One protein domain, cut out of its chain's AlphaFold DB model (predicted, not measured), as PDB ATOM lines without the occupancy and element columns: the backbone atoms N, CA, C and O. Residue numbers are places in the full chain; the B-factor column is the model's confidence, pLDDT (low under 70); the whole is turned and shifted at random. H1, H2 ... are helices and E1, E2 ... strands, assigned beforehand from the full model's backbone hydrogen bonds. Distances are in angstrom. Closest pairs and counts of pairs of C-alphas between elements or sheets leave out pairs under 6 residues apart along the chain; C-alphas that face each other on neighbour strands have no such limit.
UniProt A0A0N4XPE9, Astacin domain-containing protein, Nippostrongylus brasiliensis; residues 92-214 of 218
ATOM      1  N   LYS A  92      13.181  24.857  40.781       88.62
ATOM      2  CA  LYS A  92      12.823  24.572  42.178       88.62
ATOM      3  C   LYS A  92      11.590  23.668  42.264       88.62
ATOM      4  O   LYS A  92      11.572  22.752  43.073       88.62
ATOM      5  N   LEU A  93      10.576  23.906  41.432       88.38
ATOM      6  CA  LEU A  93       9.368  23.070  41.394       88.38
ATOM      7  C   LEU A  93       9.663  21.640  40.927       88.38
ATOM      8  O   LEU A  93       9.090  20.683  41.441       88.38
ATOM      9  N   ASN A  94      10.604  21.499  39.998       91.88
ATOM     10  CA  ASN A  94      10.974  20.234  39.377       91.88
ATOM     11  C   ASN A  94      12.213  19.590  40.006       91.88
ATOM     12  O   ASN A  94      12.777  18.663  39.432       91.88
ATOM     13  N   GLU A  95      12.640  20.043  41.188       89.44
ATOM     14  CA  GLU A  95      13.863  19.569  41.847       89.44
ATOM     15  C   GLU A  95      13.871  18.041  42.027       89.44
ATOM     16  O   GLU A  95      14.879  17.386  41.749       89.44
ATOM     17  N   LYS A  96      12.709  17.459  42.363       86.88
ATOM     18  CA  LYS A  96      12.493  16.003  42.466       86.88
ATOM     19  C   LYS A  96      12.843  15.244  41.177       86.88
ATOM     20  O   LYS A  96      13.242  14.085  41.240       86.88
ATOM     21  N   TYR A  97      12.683  15.882  40.023       87.06
ATOM     22  CA  TYR A  97      12.888  15.298  38.698       87.06
ATOM     23  C   TYR A  97      14.134  15.844  37.987       87.06
ATOM     24  O   TYR A  97      14.320  15.602  36.795       87.06
ATOM     25  N   SER A  98      15.019  16.530  38.714       85.00
ATOM     26  CA  SER A  98      16.238  17.150  38.174       85.00
ATOM     27  C   SER A  98      17.209  16.183  37.484       85.00
ATOM     28  O   SER A  98      17.988  16.610  36.640       85.00
ATOM     29  N   SER A  99      17.155  14.886  37.805       81.75
ATOM     30  CA  SER A  99      17.971  13.838  37.175       81.75
ATOM     31  C   SER A  99      17.361  13.237  35.902       81.75
ATOM     32  O   SER A  99      18.016  12.439  35.232       81.75
ATOM     33  N   ILE A 100      16.107  13.578  35.584       83.31
ATOM     34  CA  ILE A 100      15.347  13.032  34.448       83.31
ATOM     35  C   ILE A 100      15.005  14.143  33.451       83.31
ATOM     36  O   ILE A 100      15.088  13.936  32.241       83.31
ATOM     37  N   LEU A 101      14.630  15.326  33.946       88.12
ATOM     38  CA  LEU A 101      14.194  16.444  33.119       88.12
ATOM     39  C   LEU A 101      15.378  17.258  32.602       88.12
ATOM     40  O   LEU A 101      16.158  17.836  33.359       88.12
ATOM     41  N   TYR A 102      15.462  17.361  31.282       86.62
ATOM     42  CA  TYR A 102      16.385  18.250  30.597       86.62
ATOM     43  C   TYR A 102      15.904  19.703  30.709       86.62
ATOM     44  O   TYR A 102      14.706  19.964  30.678       86.62
ATOM     45  N   GLU A 103      16.837  20.638  30.922       86.69
ATOM     46  CA  GLU A 103      16.568  22.055  31.254       86.69
ATOM     47  C   GLU A 103      15.533  22.270  32.380       86.69
ATOM     48  O   GLU A 103      15.040  23.372  32.595       86.69
ATOM     49  N   SER A 104      15.340  21.250  33.221       90.00
ATOM     50  CA  SER A 104      14.414  21.188  34.358       90.00
ATOM     51  C   SER A 104      12.940  20.966  34.029       90.00
ATOM     52  O   SER A 104      12.201  20.739  34.973       90.00
ATOM     53  N   ASP A 105      12.483  20.995  32.779       91.38
ATOM     54  CA  ASP A 105      11.055  20.873  32.425       91.38
ATOM     55  C   ASP A 105      10.771  20.019  31.173       91.38
ATOM     56  O   ASP A 105       9.614  19.723  30.871       91.38
ATOM     57  N   MET A 106      11.805  19.551  30.471       91.12
ATOM     58  CA  MET A 106      11.656  18.715  29.281       91.12
ATOM     59  C   MET A 106      11.955  17.247  29.577       91.12
ATOM     60  O   MET A 106      13.081  16.870  29.901       91.12
ATOM     61  N   ALA A 107      10.964  16.385  29.380       89.88
ATOM     62  CA  ALA A 107      11.142  14.941  29.402       89.88
ATOM     63  C   ALA A 107      11.550  14.450  28.000       89.88
ATOM     64  O   ALA A 107      10.747  14.456  27.065       89.88
ATOM     65  N   LEU A 108      12.813  14.064  27.822       84.00
ATOM     66  CA  LEU A 108      13.346  13.641  26.522       84.00
ATOM     67  C   LEU A 108      13.507  12.124  26.455       84.00
ATOM     68  O   LEU A 108      13.913  11.508  27.431       84.00
ATOM     69  N   HIS A 109      13.290  11.529  25.279       78.31
ATOM     70  CA  HIS A 109      13.680  10.138  25.030       78.31
ATOM     71  C   HIS A 109      15.212   9.970  25.161       78.31
ATOM     72  O   HIS A 109      15.944  10.849  24.686       78.31
ATOM     73  N   PRO A 110      15.732   8.869  25.746       76.12
ATOM     74  CA  PRO A 110      17.172   8.657  25.937       76.12
ATOM     75  C   PRO A 110      18.022   8.880  24.678       76.12
ATOM     76  O   PRO A 110      19.050   9.552  24.739       76.12
ATOM     77  N   ASP A 111      17.564   8.390  23.523       76.06
ATOM     78  CA  ASP A 111      18.283   8.545  22.249       76.06
ATOM     79  C   ASP A 111      18.447  10.016  21.838       76.06
ATOM     80  O   ASP A 111      19.470  10.402  21.274       76.06
ATOM     81  N   ARG A 112      17.465  10.866  22.167       76.06
ATOM     82  CA  ARG A 112      17.529  12.313  21.910       76.06
ATOM     83  C   ARG A 112      18.487  12.996  22.866       76.06
ATOM     84  O   ARG A 112      19.266  13.846  22.445       76.06
ATOM     85  N   LEU A 113      18.446  12.613  24.142       79.06
ATOM     86  CA  LEU A 113      19.380  13.135  25.130       79.06
ATOM     87  C   LEU A 113      20.825  12.819  24.716       79.06
ATOM     88  O   LEU A 113      21.669  13.707  24.769       79.06
ATOM     89  N   LYS A 114      21.086  11.606  24.211       79.31
ATOM     90  CA  LYS A 114      22.393  11.201  23.676       79.31
ATOM     91  C   LYS A 114      22.857  12.094  22.521       79.31
ATOM     92  O   LYS A 114      23.982  12.579  22.566       79.31
ATOM     93  N   GLU A 115      21.994  12.375  21.541       75.88
ATOM     94  CA  GLU A 115      22.328  13.277  20.425       75.88
ATOM     95  C   GLU A 115      22.671  14.696  20.911       75.88
ATOM     96  O   GLU A 115      23.627  15.313  20.435       75.88
ATOM     97  N   ILE A 116      21.916  15.217  21.885       77.25
ATOM     98  CA  ILE A 116      22.188  16.527  22.489       77.25
ATOM     99  C   ILE A 116      23.570  16.521  23.150       77.25
ATOM    100  O   ILE A 116      24.356  17.432  22.883       77.25
ATOM    101  N   VAL A 117      23.895  15.485  23.933       79.25
ATOM    102  CA  VAL A 117      25.213  15.329  24.575       79.25
ATOM    103  C   VAL A 117      26.325  15.312  23.531       79.25
ATOM    104  O   VAL A 117      27.225  16.148  23.592       79.25
ATOM    105  N   GLU A 118      26.234  14.437  22.532       78.00
ATOM    106  CA  GLU A 118      27.238  14.317  21.469       78.00
ATOM    107  C   GLU A 118      27.424  15.641  20.713       78.00
ATOM    108  O   GLU A 118      28.549  16.058  20.428       78.00
ATOM    109  N   SER A 119      26.327  16.356  20.447       70.44
ATOM    110  CA  SER A 119      26.372  17.656  19.776       70.44
ATOM    111  C   SER A 119      26.958  18.777  20.633       70.44
ATOM    112  O   SER A 119      27.544  19.703  20.081       70.44
ATOM    113  N   SER A 120      26.824  18.693  21.959       68.38
ATOM    114  CA  SER A 120      27.401  19.660  22.901       68.38
ATOM    115  C   SER A 120      28.912  19.491  23.066       68.38
ATOM    116  O   SER A 120      29.608  20.454  23.360       68.38
ATOM    117  N   THR A 121      29.422  18.279  22.833       70.31
ATOM    118  CA  THR A 121      30.857  17.964  22.876       70.31
ATOM    119  C   THR A 121      31.577  18.195  21.543       70.31
ATOM    120  O   THR A 121      32.801  18.103  21.488       70.31
ATOM    121  N   GLY A 122      30.835  18.462  20.464       63.91
ATOM    122  CA  GLY A 122      31.384  18.733  19.138       63.91
ATOM    123  C   GLY A 122      31.797  20.195  18.953       63.91
ATOM    124  O   GLY A 122      31.131  21.111  19.433       63.91
ATOM    125  N   ASP A 123      32.876  20.419  18.204       53.78
ATOM    126  CA  ASP A 123      33.369  21.758  17.874       53.78
ATOM    127  C   ASP A 123      32.484  22.394  16.786       53.78
ATOM    128  O   ASP A 123      32.655  22.186  15.583       53.78
ATOM    129  N   GLY A 124      31.428  23.087  17.212       62.88
ATOM    130  CA  GLY A 124      30.511  23.765  16.304       62.88
ATOM    131  C   GLY A 124      29.231  24.222  16.985       62.88
ATOM    132  O   GLY A 124      28.368  23.424  17.347       62.88
ATOM    133  N   ARG A 125      29.050  25.540  17.104       59.78
ATOM    134  CA  ARG A 125      27.844  26.151  17.676       59.78
ATOM    135  C   ARG A 125      26.634  25.884  16.764       59.78
ATOM    136  O   ARG A 125      26.340  26.673  15.862       59.78
ATOM    137  N   LYS A 126      25.912  24.778  16.973       60.78
ATOM    138  CA  LYS A 126      24.639  24.513  16.280       60.78
ATOM    139  C   LYS A 126      23.640  25.615  16.649       60.78
ATOM    140  O   LYS A 126      23.367  25.867  17.821       60.78
ATOM    141  N   LYS A 127      23.116  26.321  15.640       56.94
ATOM    142  CA  LYS A 127      22.089  27.358  15.834       56.94
ATOM    143  C   LYS A 127      20.866  26.731  16.513       56.94
ATOM    144  O   LYS A 127      20.363  25.722  16.028       56.94
ATOM    145  N   ARG A 128      20.371  27.366  17.582       60.94
ATOM    146  CA  ARG A 128      19.076  27.059  18.208       60.94
ATOM    147  C   ARG A 128      17.996  27.067  17.122       60.94
ATOM    148  O   ARG A 128      17.737  28.116  16.534       60.94
ATOM    149  N   LYS A 129      17.413  25.912  16.805       55.69
ATOM    150  CA  LYS A 129      16.278  25.795  15.882       55.69
ATOM    151  C   LYS A 129      15.084  25.186  16.605       55.69
ATOM    152  O   LYS A 129      15.252  24.508  17.614       55.69
ATOM    153  N   ALA A 130      13.896  25.430  16.048       64.00
ATOM    154  CA  ALA A 130      12.706  24.637  16.330       64.00
ATOM    155  C   ALA A 130      13.039  23.140  16.245       64.00
ATOM    156  O   ALA A 130      13.907  22.748  15.461       64.00
ATOM    157  N   PHE A 131      12.358  22.330  17.054       67.94
ATOM    158  CA  PHE A 131      12.549  20.886  17.093       67.94
ATOM    159  C   PHE A 131      12.360  20.280  15.690       67.94
ATOM    160  O   PHE A 131      11.250  20.217  15.165       67.94
ATOM    161  N   VAL A 132      13.474  19.883  15.073       71.50
ATOM    162  CA  VAL A 132      13.536  19.153  13.806       71.50
ATOM    163  C   VAL A 132      14.500  18.004  14.038       71.50
ATOM    164  O   VAL A 132      15.708  18.214  14.142       71.50
ATOM    165  N   ASP A 133      13.957  16.806  14.201       72.50
ATOM    166  CA  ASP A 133      14.736  15.585  14.353       72.50
ATOM    167  C   ASP A 133      14.862  14.817  13.034       72.50
ATOM    168  O   ASP A 133      14.282  15.190  12.014       72.50
ATOM    169  N   TYR A 134      15.630  13.726  13.049       76.25
ATOM    170  CA  TYR A 134      15.770  12.841  11.889       76.25
ATOM    171  C   TYR A 134      14.448  12.153  11.496       76.25
ATOM    172  O   TYR A 134      14.322  11.672  10.372       76.25
ATOM    173  N   MET A 135      13.470  12.107  12.408       78.75
ATOM    174  CA  MET A 135      12.135  11.550  12.181       78.75
ATOM    175  C   MET A 135      11.149  12.586  11.632       78.75
ATOM    176  O   MET A 135      10.001  12.245  11.332       78.75
ATOM    177  N   TYR A 136      11.560  13.844  11.475       81.88
ATOM    178  CA  TYR A 136      10.724  14.906  10.947       81.88
ATOM    179  C   TYR A 136      10.164  14.511   9.564       81.88
ATOM    180  O   TYR A 136      10.911  14.023   8.715       81.88
ATOM    181  N   PRO A 137       8.863  14.727   9.288       86.62
ATOM    182  CA  PRO A 137       7.878  15.457  10.094       86.62
ATOM    183  C   PRO A 137       7.012  14.571  11.014       86.62
ATOM    184  O   PRO A 137       5.944  15.006  11.440       86.62
ATOM    185  N   ARG A 138       7.393  13.322  11.312       86.62
ATOM    186  CA  ARG A 138       6.560  12.420  12.138       86.62
ATOM    187  C   ARG A 138       6.422  12.885  13.583       86.62
ATOM    188  O   ARG A 138       5.414  12.610  14.219       86.62
ATOM    189  N   THR A 139       7.391  13.646  14.066       87.50
ATOM    190  CA  THR A 139       7.490  14.095  15.458       87.50
ATOM    191  C   THR A 139       6.907  15.489  15.692       87.50
ATOM    192  O   THR A 139       7.146  16.129  16.715       87.50
ATOM    193  N   ILE A 140       6.081  15.964  14.754       90.69
ATOM    194  CA  ILE A 140       5.275  17.177  14.898       90.69
ATOM    195  C   ILE A 140       3.778  16.870  14.774       90.69
ATOM    196  O   ILE A 140       3.351  15.943  14.083       90.69
ATOM    197  N   TRP A 141       2.956  17.704  15.406       91.62
ATOM    198  CA  TRP A 141       1.496  17.638  15.321       91.62
ATOM    199  C   TRP A 141       0.991  18.288  14.029       91.62
ATOM    200  O   TRP A 141       0.521  19.424  13.999       91.62
ATOM    201  N   SER A 142       1.130  17.568  12.915       88.50
ATOM    202  CA  SER A 142       0.883  18.112  11.578       88.50
ATOM    203  C   SER A 142      -0.594  18.406  11.282       88.50
ATOM    204  O   SER A 142      -0.853  19.326  10.506       88.50
ATOM    205  N   GLY A 143      -1.525  17.664  11.891       88.62
ATOM    206  CA  GLY A 143      -2.976  17.739  11.671       88.62
ATOM    207  C   GLY A 143      -3.773  18.248  12.874       88.62
ATOM    208  O   GLY A 143      -4.916  17.825  13.057       88.62
ATOM    209  N   GLY A 144      -3.158  19.091  13.707       92.69
ATOM    210  CA  GLY A 144      -3.709  19.546  14.986       92.69
ATOM    211  C   GLY A 144      -3.288  18.662  16.161       92.69
ATOM    212  O   GLY A 144      -2.764  17.562  15.971       92.69
ATOM    213  N   VAL A 145      -3.508  19.162  17.374       96.56
ATOM    214  CA  VAL A 145      -3.163  18.522  18.647       96.56
ATOM    215  C   VAL A 145      -4.458  18.054  19.322       96.56
ATOM    216  O   VAL A 145      -5.178  18.875  19.899       96.56
ATOM    217  N   PRO A 146      -4.806  16.757  19.259       97.69
ATOM    218  CA  PRO A 146      -5.872  16.206  20.083       97.69
ATOM    219  C   PRO A 146      -5.475  16.310  21.553       97.69
ATOM    220  O   PRO A 146      -4.377  15.880  21.913       97.69
ATOM    221  N   TYR A 147      -6.349  16.849  22.401       97.94
ATOM    222  CA  TYR A 147      -6.075  16.965  23.829       97.94
ATOM    223  C   TYR A 147      -7.236  16.506  24.715       97.94
ATOM    224  O   TYR A 147      -8.407  16.604  24.344       97.94
ATOM    225  N   SER A 148      -6.910  16.036  25.913       97.81
ATOM    226  CA  SER A 148      -7.842  15.854  27.025       97.81
ATOM    227  C   SER A 148      -7.336  16.590  28.263       97.81
ATOM    228  O   SER A 148      -6.139  16.829  28.424       97.81
ATOM    229  N   ILE A 149      -8.260  16.983  29.136       97.81
ATOM    230  CA  ILE A 149      -7.941  17.560  30.442       97.81
ATOM    231  C   ILE A 149      -8.376  16.536  31.481       97.81
ATOM    232  O   ILE A 149      -9.556  16.190  31.555       97.81
ATOM    233  N   HIS A 150      -7.423  16.011  32.242       97.12
ATOM    234  CA  HIS A 150      -7.712  15.044  33.287       97.12
ATOM    235  C   HIS A 150      -8.457  15.731  34.449       97.12
ATOM    236  O   HIS A 150      -8.138  16.877  34.769       97.12
ATOM    237  N   PRO A 151      -9.385  15.049  35.153       96.62
ATOM    238  CA  PRO A 151     -10.136  15.629  36.276       96.62
ATOM    239  C   PRO A 151      -9.297  16.150  37.452       96.62
ATOM    240  O   PRO A 151      -9.836  16.788  38.348       96.62
ATOM    241  N   SER A 152      -7.992  15.868  37.479       95.56
ATOM    242  CA  SER A 152      -7.067  16.429  38.470       95.56
ATOM    243  C   SER A 152      -6.702  17.891  38.207       95.56
ATOM    244  O   SER A 152      -6.220  18.561  39.114       95.56
ATOM    245  N   ILE A 153      -6.933  18.400  36.995       96.12
ATOM    246  CA  ILE A 153      -6.796  19.819  36.672       96.12
ATOM    247  C   ILE A 153      -8.065  20.538  37.135       96.12
ATOM    248  O   ILE A 153      -9.121  20.435  36.511       96.12
ATOM    249  N   VAL A 154      -7.958  21.273  38.239       93.62
ATOM    250  CA  VAL A 154      -9.082  21.980  38.869       93.62
ATOM    251  C   VAL A 154      -8.725  23.431  39.186       93.62
ATOM    252  O   VAL A 154      -7.553  23.809  39.221       93.62
ATOM    253  N   GLY A 155      -9.745  24.258  39.422       93.88
ATOM    254  CA  GLY A 155      -9.574  25.657  39.815       93.88
ATOM    255  C   GLY A 155      -8.730  26.453  38.815       93.88
ATOM    256  O   GLY A 155      -8.940  26.375  37.606       93.88
ATOM    257  N   ARG A 156      -7.736  27.192  39.324       93.12
ATOM    258  CA  ARG A 156      -6.897  28.087  38.511       93.12
ATOM    259  C   ARG A 156      -6.143  27.359  37.393       93.12
ATOM    260  O   ARG A 156      -5.980  27.928  36.316       93.12
ATOM    261  N   ALA A 157      -5.725  26.110  37.623       94.31
ATOM    262  CA  ALA A 157      -5.026  25.311  36.618       94.31
ATOM    263  C   ALA A 157      -5.898  25.106  35.373       94.31
ATOM    264  O   ALA A 157      -5.431  25.298  34.253       94.31
ATOM    265  N   LEU A 158      -7.181  24.782  35.570       96.00
ATOM    266  CA  LEU A 158      -8.137  24.591  34.481       96.00
ATOM    267  C   LEU A 158      -8.309  25.877  33.669       96.00
ATOM    268  O   LEU A 158      -8.183  25.854  32.442       96.00
ATOM    269  N   ASP A 159      -8.520  27.000  34.354       95.75
ATOM    270  CA  ASP A 159      -8.673  28.303  33.704       95.75
ATOM    271  C   ASP A 159      -7.424  28.691  32.906       95.75
ATOM    272  O   ASP A 159      -7.534  29.232  31.806       95.75
ATOM    273  N   ASN A 160      -6.233  28.419  33.448       95.62
ATOM    274  CA  ASN A 160      -4.957  28.696  32.794       95.62
ATOM    275  C   ASN A 160      -4.733  27.797  31.568       95.62
ATOM    276  O   ASN A 160      -4.332  28.311  30.526       95.62
ATOM    277  N   VAL A 161      -5.060  26.500  31.634       95.75
ATOM    278  CA  VAL A 161      -4.987  25.589  30.474       95.75
ATOM    279  C   VAL A 161      -5.892  26.069  29.346       95.75
ATOM    280  O   VAL A 161      -5.451  26.189  28.202       95.75
ATOM    281  N   VAL A 162      -7.148  26.393  29.657       96.38
ATOM    282  CA  VAL A 162      -8.110  26.877  28.657       96.38
ATOM    283  C   VAL A 162      -7.654  28.211  28.064       96.38
ATOM    284  O   VAL A 162      -7.699  28.393  26.846       96.38
ATOM    285  N   ARG A 163      -7.156  29.137  28.896       95.81
ATOM    286  CA  ARG A 163      -6.591  30.411  28.426       95.81
ATOM    287  C   ARG A 163      -5.372  30.209  27.528       95.81
ATOM    288  O   ARG A 163      -5.298  30.856  26.488       95.81
ATOM    289  N   ALA A 164      -4.466  29.299  27.874       95.75
ATOM    290  CA  ALA A 164      -3.288  28.992  27.068       95.75
ATOM    291  C   ALA A 164      -3.664  28.399  25.701       95.75
ATOM    292  O   ALA A 164      -3.129  28.825  24.679       95.75
ATOM    293  N   ILE A 165      -4.623  27.470  25.658       95.88
ATOM    294  CA  ILE A 165      -5.136  26.905  24.400       95.88
ATOM    295  C   ILE A 165      -5.724  28.010  23.513       95.88
ATOM    296  O   ILE A 165      -5.374  28.111  22.336       95.88
ATOM    297  N   ASN A 166      -6.558  28.880  24.087       94.31
ATOM    298  CA  ASN A 166      -7.153  30.000  23.360       94.31
ATOM    299  C   ASN A 166      -6.100  30.993  22.854       94.31
ATOM    300  O   ASN A 166      -6.218  31.478  21.731       94.31
ATOM    301  N   PHE A 167      -5.067  31.273  23.650       94.75
ATOM    302  CA  PHE A 167      -3.947  32.116  23.241       94.75
ATOM    303  C   PHE A 167      -3.245  31.541  22.004       94.75
ATOM    304  O   PHE A 167      -3.090  32.241  21.006       94.75
ATOM    305  N   TRP A 168      -2.904  30.249  22.009       93.44
ATOM    306  CA  TRP A 168      -2.278  29.610  20.847       93.44
ATOM    307  C   TRP A 168      -3.173  29.619  19.610       93.44
ATOM    308  O   TRP A 168      -2.670  29.842  18.511       93.44
ATOM    309  N   HIS A 169      -4.484  29.429  19.777       91.69
ATOM    310  CA  HIS A 169      -5.448  29.551  18.681       91.69
ATOM    311  C   HIS A 169      -5.520  30.969  18.094       91.69
ATOM    312  O   HIS A 169      -5.837  31.111  16.915       91.69
ATOM    313  N   GLN A 170      -5.288  32.007  18.902       90.75
ATOM    314  CA  GLN A 170      -5.331  33.410  18.469       90.75
ATOM    315  C   GLN A 170      -4.027  33.851  17.802       90.75
ATOM    316  O   GLN A 170      -4.061  34.561  16.798       90.75
ATOM    317  N   GLU A 171      -2.891  33.415  18.339       91.25
ATOM    318  CA  GLU A 171      -1.570  33.891  17.920       91.25
ATOM    319  C   GLU A 171      -0.904  32.995  16.873       91.25
ATOM    320  O   GLU A 171       0.027  33.417  16.187       91.25
ATOM    321  N   THR A 172      -1.372  31.756  16.710       89.94
ATOM    322  CA  THR A 172      -0.792  30.804  15.759       89.94
ATOM    323  C   THR A 172      -1.851  30.012  15.012       89.94
ATOM    324  O   THR A 172      -3.029  30.011  15.351       89.94
ATOM    325  N   CYS A 173      -1.404  29.273  14.002       89.69
ATOM    326  CA  CYS A 173      -2.236  28.315  13.291       89.69
ATOM    327  C   CYS A 173      -2.208  26.898  13.898       89.69
ATOM    328  O   CYS A 173      -2.632  25.940  13.249       89.69
ATOM    329  N   ILE A 174      -1.694  26.735  15.127       91.31
ATOM    330  CA  ILE A 174      -1.777  25.467  15.862       91.31
ATOM    331  C   ILE A 174      -3.232  25.234  16.261       91.31
ATOM    332  O   ILE A 174      -3.857  26.093  16.878       91.31
ATOM    333  N   ASP A 175      -3.760  24.054  15.941       93.25
ATOM    334  CA  ASP A 175      -5.143  23.703  16.244       93.25
ATOM    335  C   ASP A 175      -5.230  22.640  17.341       93.25
ATOM    336  O   ASP A 175      -5.060  21.447  17.090       93.25
ATOM    337  N   PHE A 176      -5.496  23.072  18.572       96.56
ATOM    338  CA  PHE A 176      -5.894  22.186  19.663       96.56
ATOM    339  C   PHE A 176      -7.359  21.775  19.515       96.56
ATOM    340  O   PHE A 176      -8.236  22.638  19.426       96.56
ATOM    341  N   ARG A 177      -7.636  20.469  19.557       96.38
ATOM    342  CA  ARG A 177      -9.000  19.928  19.491       96.38
ATOM    343  C   ARG A 177      -9.278  18.951  20.633       96.38
ATOM    344  O   ARG A 177      -8.418  18.116  20.914       96.38
ATOM    345  N   PRO A 178     -10.465  18.993  21.264       97.31
ATOM    346  CA  PRO A 178     -10.852  17.973  22.227       97.31
ATOM    347  C   PRO A 178     -10.759  16.583  21.594       97.31
ATOM    348  O   PRO A 178     -11.295  16.346  20.506       97.31
ATOM    349  N   ARG A 179     -10.056  15.678  22.270       96.88
ATOM    350  CA  ARG A 179      -9.876  14.295  21.839       96.88
ATOM    351  C   ARG A 179     -11.233  13.605  21.713       96.88
ATOM    352  O   ARG A 179     -12.085  13.725  22.590       96.88
ATOM    353  N   LYS A 180     -11.394  12.825  20.645       95.31
ATOM    354  CA  LYS A 180     -12.529  11.920  20.442       95.31
ATOM    355  C   LYS A 180     -12.060  10.475  20.550       95.31
ATOM    356  O   LYS A 180     -12.259   9.836  21.573       95.31
ATOM    357  N   ASN A 181     -11.365  10.002  19.516       94.38
ATOM    358  CA  ASN A 181     -10.927   8.608  19.368       94.38
ATOM    359  C   ASN A 181      -9.448   8.501  18.971       94.38
ATOM    360  O   ASN A 181      -8.964   7.420  18.633       94.38
ATOM    361  N   GLU A 182      -8.719   9.619  18.961       95.62
ATOM    362  CA  GLU A 182      -7.319   9.631  18.575       95.62
ATOM    363  C   GLU A 182      -6.493   8.773  19.539       95.62
ATOM    364  O   GLU A 182      -6.595   8.890  20.766       95.62
ATOM    365  N   ARG A 183      -5.679   7.881  18.965       92.38
ATOM    366  CA  ARG A 183      -4.746   7.036  19.723       92.38
ATOM    367  C   ARG A 183      -3.605   7.848  20.320       92.38
ATOM    368  O   ARG A 183      -3.158   7.506  21.402       92.38
ATOM    369  N   GLN A 184      -3.185   8.883  19.596       94.44
ATOM    370  CA  GLN A 184      -2.132   9.824  19.956       94.44
ATOM    371  C   GLN A 184      -2.761  11.149  20.364       94.44
ATOM    372  O   GLN A 184      -3.494  11.750  19.573       94.44
ATOM    373  N   PHE A 185      -2.510  11.580  21.591       96.00
ATOM    374  CA  PHE A 185      -3.091  12.798  22.145       96.00
ATOM    375  C   PHE A 185      -2.272  13.303  23.328       96.00
ATOM    376  O   PHE A 185      -1.540  12.543  23.966       96.00
ATOM    377  N   VAL A 186      -2.455  14.582  23.633       97.38
ATOM    378  CA  VAL A 186      -1.915  15.221  24.828       97.38
ATOM    379  C   VAL A 186      -2.943  15.162  25.955       97.38
ATOM    380  O   VAL A 186      -4.104  15.505  25.756       97.38
ATOM    381  N   GLU A 187      -2.542  14.767  27.154       97.06
ATOM    382  CA  GLU A 187      -3.371  14.866  28.351       97.06
ATOM    383  C   GLU A 187      -2.736  15.809  29.369       97.06
ATOM    384  O   GLU A 187      -1.617  15.577  29.828       97.06
ATOM    385  N   PHE A 188      -3.470  16.855  29.744       97.38
ATOM    386  CA  PHE A 188      -3.084  17.737  30.840       97.38
ATOM    387  C   PHE A 188      -3.472  17.098  32.173       97.38
ATOM    388  O   PHE A 188      -4.644  16.761  32.368       97.38
ATOM    389  N   ILE A 189      -2.515  16.954  33.091       96.06
ATOM    390  CA  ILE A 189      -2.736  16.367  34.421       96.06
ATOM    391  C   ILE A 189      -2.276  17.318  35.527       96.06
ATOM    392  O   ILE A 189      -1.273  18.007  35.373       96.06
ATOM    393  N   GLY A 190      -2.999  17.336  36.647       93.62
ATOM    394  CA  GLY A 190      -2.675  18.148  37.830       93.62
ATOM    395  C   GLY A 190      -2.264  17.343  39.064       93.62
ATOM    396  O   GLY A 190      -2.023  17.908  40.122       93.62
ATOM    397  N   ASN A 191      -2.217  16.014  38.955       90.19
ATOM    398  CA  ASN A 191      -1.941  15.095  40.067       90.19
ATOM    399  C   ASN A 191      -0.518  14.513  40.043       90.19
ATOM    400  O   ASN A 191      -0.280  13.493  40.687       90.19
ATOM    401  N   ASP A 192       0.402  15.125  39.298       88.25
ATOM    402  CA  ASP A 192       1.837  14.834  39.378       88.25
ATOM    403  C   ASP A 192       2.573  16.028  40.015       88.25
ATOM    404  O   ASP A 192       1.989  17.074  40.308       88.25
ATOM    405  N   VAL A 193       3.857  15.852  40.296       86.50
ATOM    406  CA  VAL A 193       4.737  16.866  40.866       86.50
ATOM    407  C   VAL A 193       5.366  17.680  39.739       86.50
ATOM    408  O   VAL A 193       5.893  17.126  38.778       86.50
ATOM    409  N   GLY A 194       5.370  19.002  39.883       90.00
ATOM    410  CA  GLY A 194       6.118  19.873  38.984       90.00
ATOM    411  C   GLY A 194       5.514  20.054  37.585       90.00
ATOM    412  O   GLY A 194       4.460  19.508  37.243       90.00
ATOM    413  N   CYS A 195       6.190  20.874  36.784       93.44
ATOM    414  CA  CYS A 195       5.751  21.332  35.471       93.44
ATOM    415  C   CYS A 195       6.662  20.736  34.407       93.44
ATOM    416  O   CYS A 195       7.831  21.108  34.328       93.44
ATOM    417  N   TRP A 196       6.161  19.814  33.598       94.00
ATOM    418  CA  TRP A 196       6.990  19.178  32.582       94.00
ATOM    419  C   TRP A 196       6.155  18.625  31.434       94.00
ATOM    420  O   TRP A 196       4.962  18.344  31.578       94.00
ATOM    421  N   SER A 197       6.795  18.444  30.286       94.25
ATOM    422  CA  SER A 197       6.216  17.727  29.152       94.25
ATOM    423  C   SER A 197       7.291  17.029  28.335       94.25
ATOM    424  O   SER A 197       8.472  17.371  28.396       94.25
ATOM    425  N   THR A 198       6.880  16.079  27.501       91.44
ATOM    426  CA  THR A 198       7.725  15.628  26.391       91.44
ATOM    427  C   THR A 198       7.853  16.714  25.321       91.44
ATOM    428  O   THR A 198       7.003  17.603  25.232       91.44
ATOM    429  N   VAL A 199       8.881  16.631  24.474       89.25
ATOM    430  CA  VAL A 199       9.088  17.569  23.359       89.25
ATOM    431  C   VAL A 199       8.595  16.961  22.047       89.25
ATOM    432  O   VAL A 199       9.036  15.883  21.658       89.25
ATOM    433  N   GLY A 200       7.716  17.677  21.342       90.38
ATOM    434  CA  GLY A 200       7.162  17.232  20.061       90.38
ATOM    435  C   GLY A 200       6.068  16.165  20.193       90.38
ATOM    436  O   GLY A 200       5.510  15.931  21.269       90.38
ATOM    437  N   LYS A 201       5.724  15.546  19.063       91.38
ATOM    438  CA  LYS A 201       4.860  14.364  19.002       91.38
ATOM    439  C   LYS A 201       5.730  13.121  19.129       91.38
ATOM    440  O   LYS A 201       6.673  12.958  18.360       91.38
ATOM    441  N   ASP A 202       5.389  12.245  20.057       87.38
ATOM    442  CA  ASP A 202       6.063  10.964  20.227       87.38
ATOM    443  C   ASP A 202       5.124   9.853  19.762       87.38
ATOM    444  O   ASP A 202       4.085   9.600  20.367       87.38
ATOM    445  N   ASP A 203       5.477   9.202  18.653       83.75
ATOM    446  CA  ASP A 203       4.642   8.153  18.080       83.75
ATOM    447  C   ASP A 203       4.573   6.888  18.949       83.75
ATOM    448  O   ASP A 203       3.589   6.148  18.856       83.75
ATOM    449  N   ALA A 204       5.589   6.651  19.787       83.12
ATOM    450  CA  ALA A 204       5.632   5.523  20.712       83.12
ATOM    451  C   ALA A 204       4.698   5.740  21.911       83.12
ATOM    452  O   ALA A 204       4.186   4.777  22.487       83.12
ATOM    453  N   LEU A 205       4.426   7.000  22.255       82.69
ATOM    454  CA  LEU A 205       3.516   7.375  23.327       82.69
ATOM    455  C   LEU A 205       2.114   7.623  22.763       82.69
ATOM    456  O   LEU A 205       1.820   8.654  22.169       82.69
ATOM    457  N   GLY A 206       1.191   6.686  22.995       89.44
ATOM    458  CA  GLY A 206      -0.222   6.926  22.681       89.44
ATOM    459  C   GLY A 206      -0.783   8.107  23.486       89.44
ATOM    460  O   GLY A 206      -1.338   9.060  22.947       89.44
ATOM    461  N   ARG A 207      -0.591   8.084  24.804       92.81
ATOM    462  CA  ARG A 207      -0.972   9.185  25.690       92.81
ATOM    463  C   ARG A 207       0.275   9.960  26.101       92.81
ATOM    464  O   ARG A 207       1.064   9.443  26.886       92.81
ATOM    465  N   GLN A 208       0.435  11.181  25.595       94.56
ATOM    466  CA  GLN A 208       1.510  12.088  25.997       94.56
ATOM    467  C   GLN A 208       1.022  13.013  27.109       94.56
ATOM    468  O   GLN A 208       0.011  13.690  26.961       94.56
ATOM    469  N   VAL A 209       1.730  13.045  28.231       94.44
ATOM    470  CA  VAL A 209       1.324  13.825  29.402       94.44
ATOM    471  C   VAL A 209       1.982  15.203  29.393       94.44
ATOM    472  O   VAL A 209       3.172  15.332  29.103       94.44
ATOM    473  N   VAL A 210       1.203  16.222  29.754       96.12
ATOM    474  CA  VAL A 210       1.693  17.539  30.174       96.12
ATOM    475  C   VAL A 210       1.313  17.724  31.640       96.12
ATOM    476  O   VAL A 210       0.128  17.794  31.977       96.12
ATOM    477  N   SER A 211       2.316  17.775  32.512       95.81
ATOM    478  CA  SER A 211       2.118  17.958  33.947       95.81
ATOM    479  C   SER A 211       1.999  19.437  34.287       95.81
ATOM    480  O   SER A 211       2.902  20.225  34.006       95.81
ATOM    481  N   ILE A 212       0.891  19.797  34.925       95.25
ATOM    482  CA  ILE A 212       0.652  21.090  35.570       95.25
ATOM    483  C   ILE A 212       0.427  20.782  37.048       95.25
ATOM    484  O   ILE A 212      -0.678  20.902  37.576       95.25
ATOM    485  N   GLY A 213       1.484  20.262  37.671       90.94
ATOM    486  CA  GLY A 213       1.486  19.863  39.068       90.94
ATOM    487  C   GLY A 213       1.441  21.049  40.028       90.94
ATOM    488  O   GLY A 213       1.336  22.207  39.625       90.94
ATOM    489  N   LEU A 214       1.561  20.749  41.320       86.88
ATOM    490  CA  LEU A 214       1.528  21.760  42.377       86.88
ATOM    491  C   LEU A 214       2.566  22.873  42.142       86.88
ATOM    492  O   LEU A 214       3.761  22.602  42.015       86.88
TER     493      LEU A 214
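This is residues 92 to 214 of the 218 residues of the protein "Astacin domain-containing protein" of Nippostrongylus brasiliensis (UniProt A0A0N4XPE9). A strongly twisted sheet of five strands has the long helix H2 packed on one face, and beyond the E4 edge lies H1, from which residues 116 to 129 stick out as a free arm. The 123 printed residues hold two named helices and five named strands, in the order H1 E1 H2 E2 E3 E4 E5. The sheet, E2 E1 E3 E5 E4, is mixed; the class is mixed, with under half of the residues in named elements. The whole is compact, with a radius of gyration of the C-alphas of 15.7 A, spanning 47 by 34 by 28 A.

Look first at residues 106 to 107, which pair, parallel, with residues 197 to 198 of E4, residues 195 to 198. H1, residues 110 to 120, is not on the sheet. E1, residues 145 to 149, is parallel to E2, residues 176 to 178, at 51 degrees, with N 147 and O 177 2.8 A apart, and to E3, residues 185 to 189, at 29 degrees, with N 148 and O 186 2.9 A apart. E5, residues 207 to 212, is parallel to E3 at 30 degrees, with N 187 and O 208 2.8 A apart. E4 and E5 form an antiparallel hairpin, with N 211 and O 196 2.9 A apart. H2, residues 156 to 171, is on the sheet, making two layers, a helix on one face; its closest C-alphas to E2 are those of Ile 165 and Phe 176, 6.7 A. E1, H2 and E2 form a strand-helix-strand unit, two parallel neighbour strands joined through a helix, with a right-handed crossover. In H1 and H2 every O i to N i+4 pair is within hydrogen-bond range.

Find C-alpha 110 at (17.172, 8.657, 25.937), where H1 begins its 15.3 A. H2 begins at (-6.897, 28.087, 38.511) and runs 22.0 A. E1 and E3 each run 12.8 A, E2 7.0 A and E4 10.9 A; E5 runs 15.6 A to C-alpha 212 at (0.652, 21.090, 35.570).

The printed part has no cut. The link from H1 to E1 is long, 24 residues. Confidence is low, under 70, at residue 120 and residues 122 to 131.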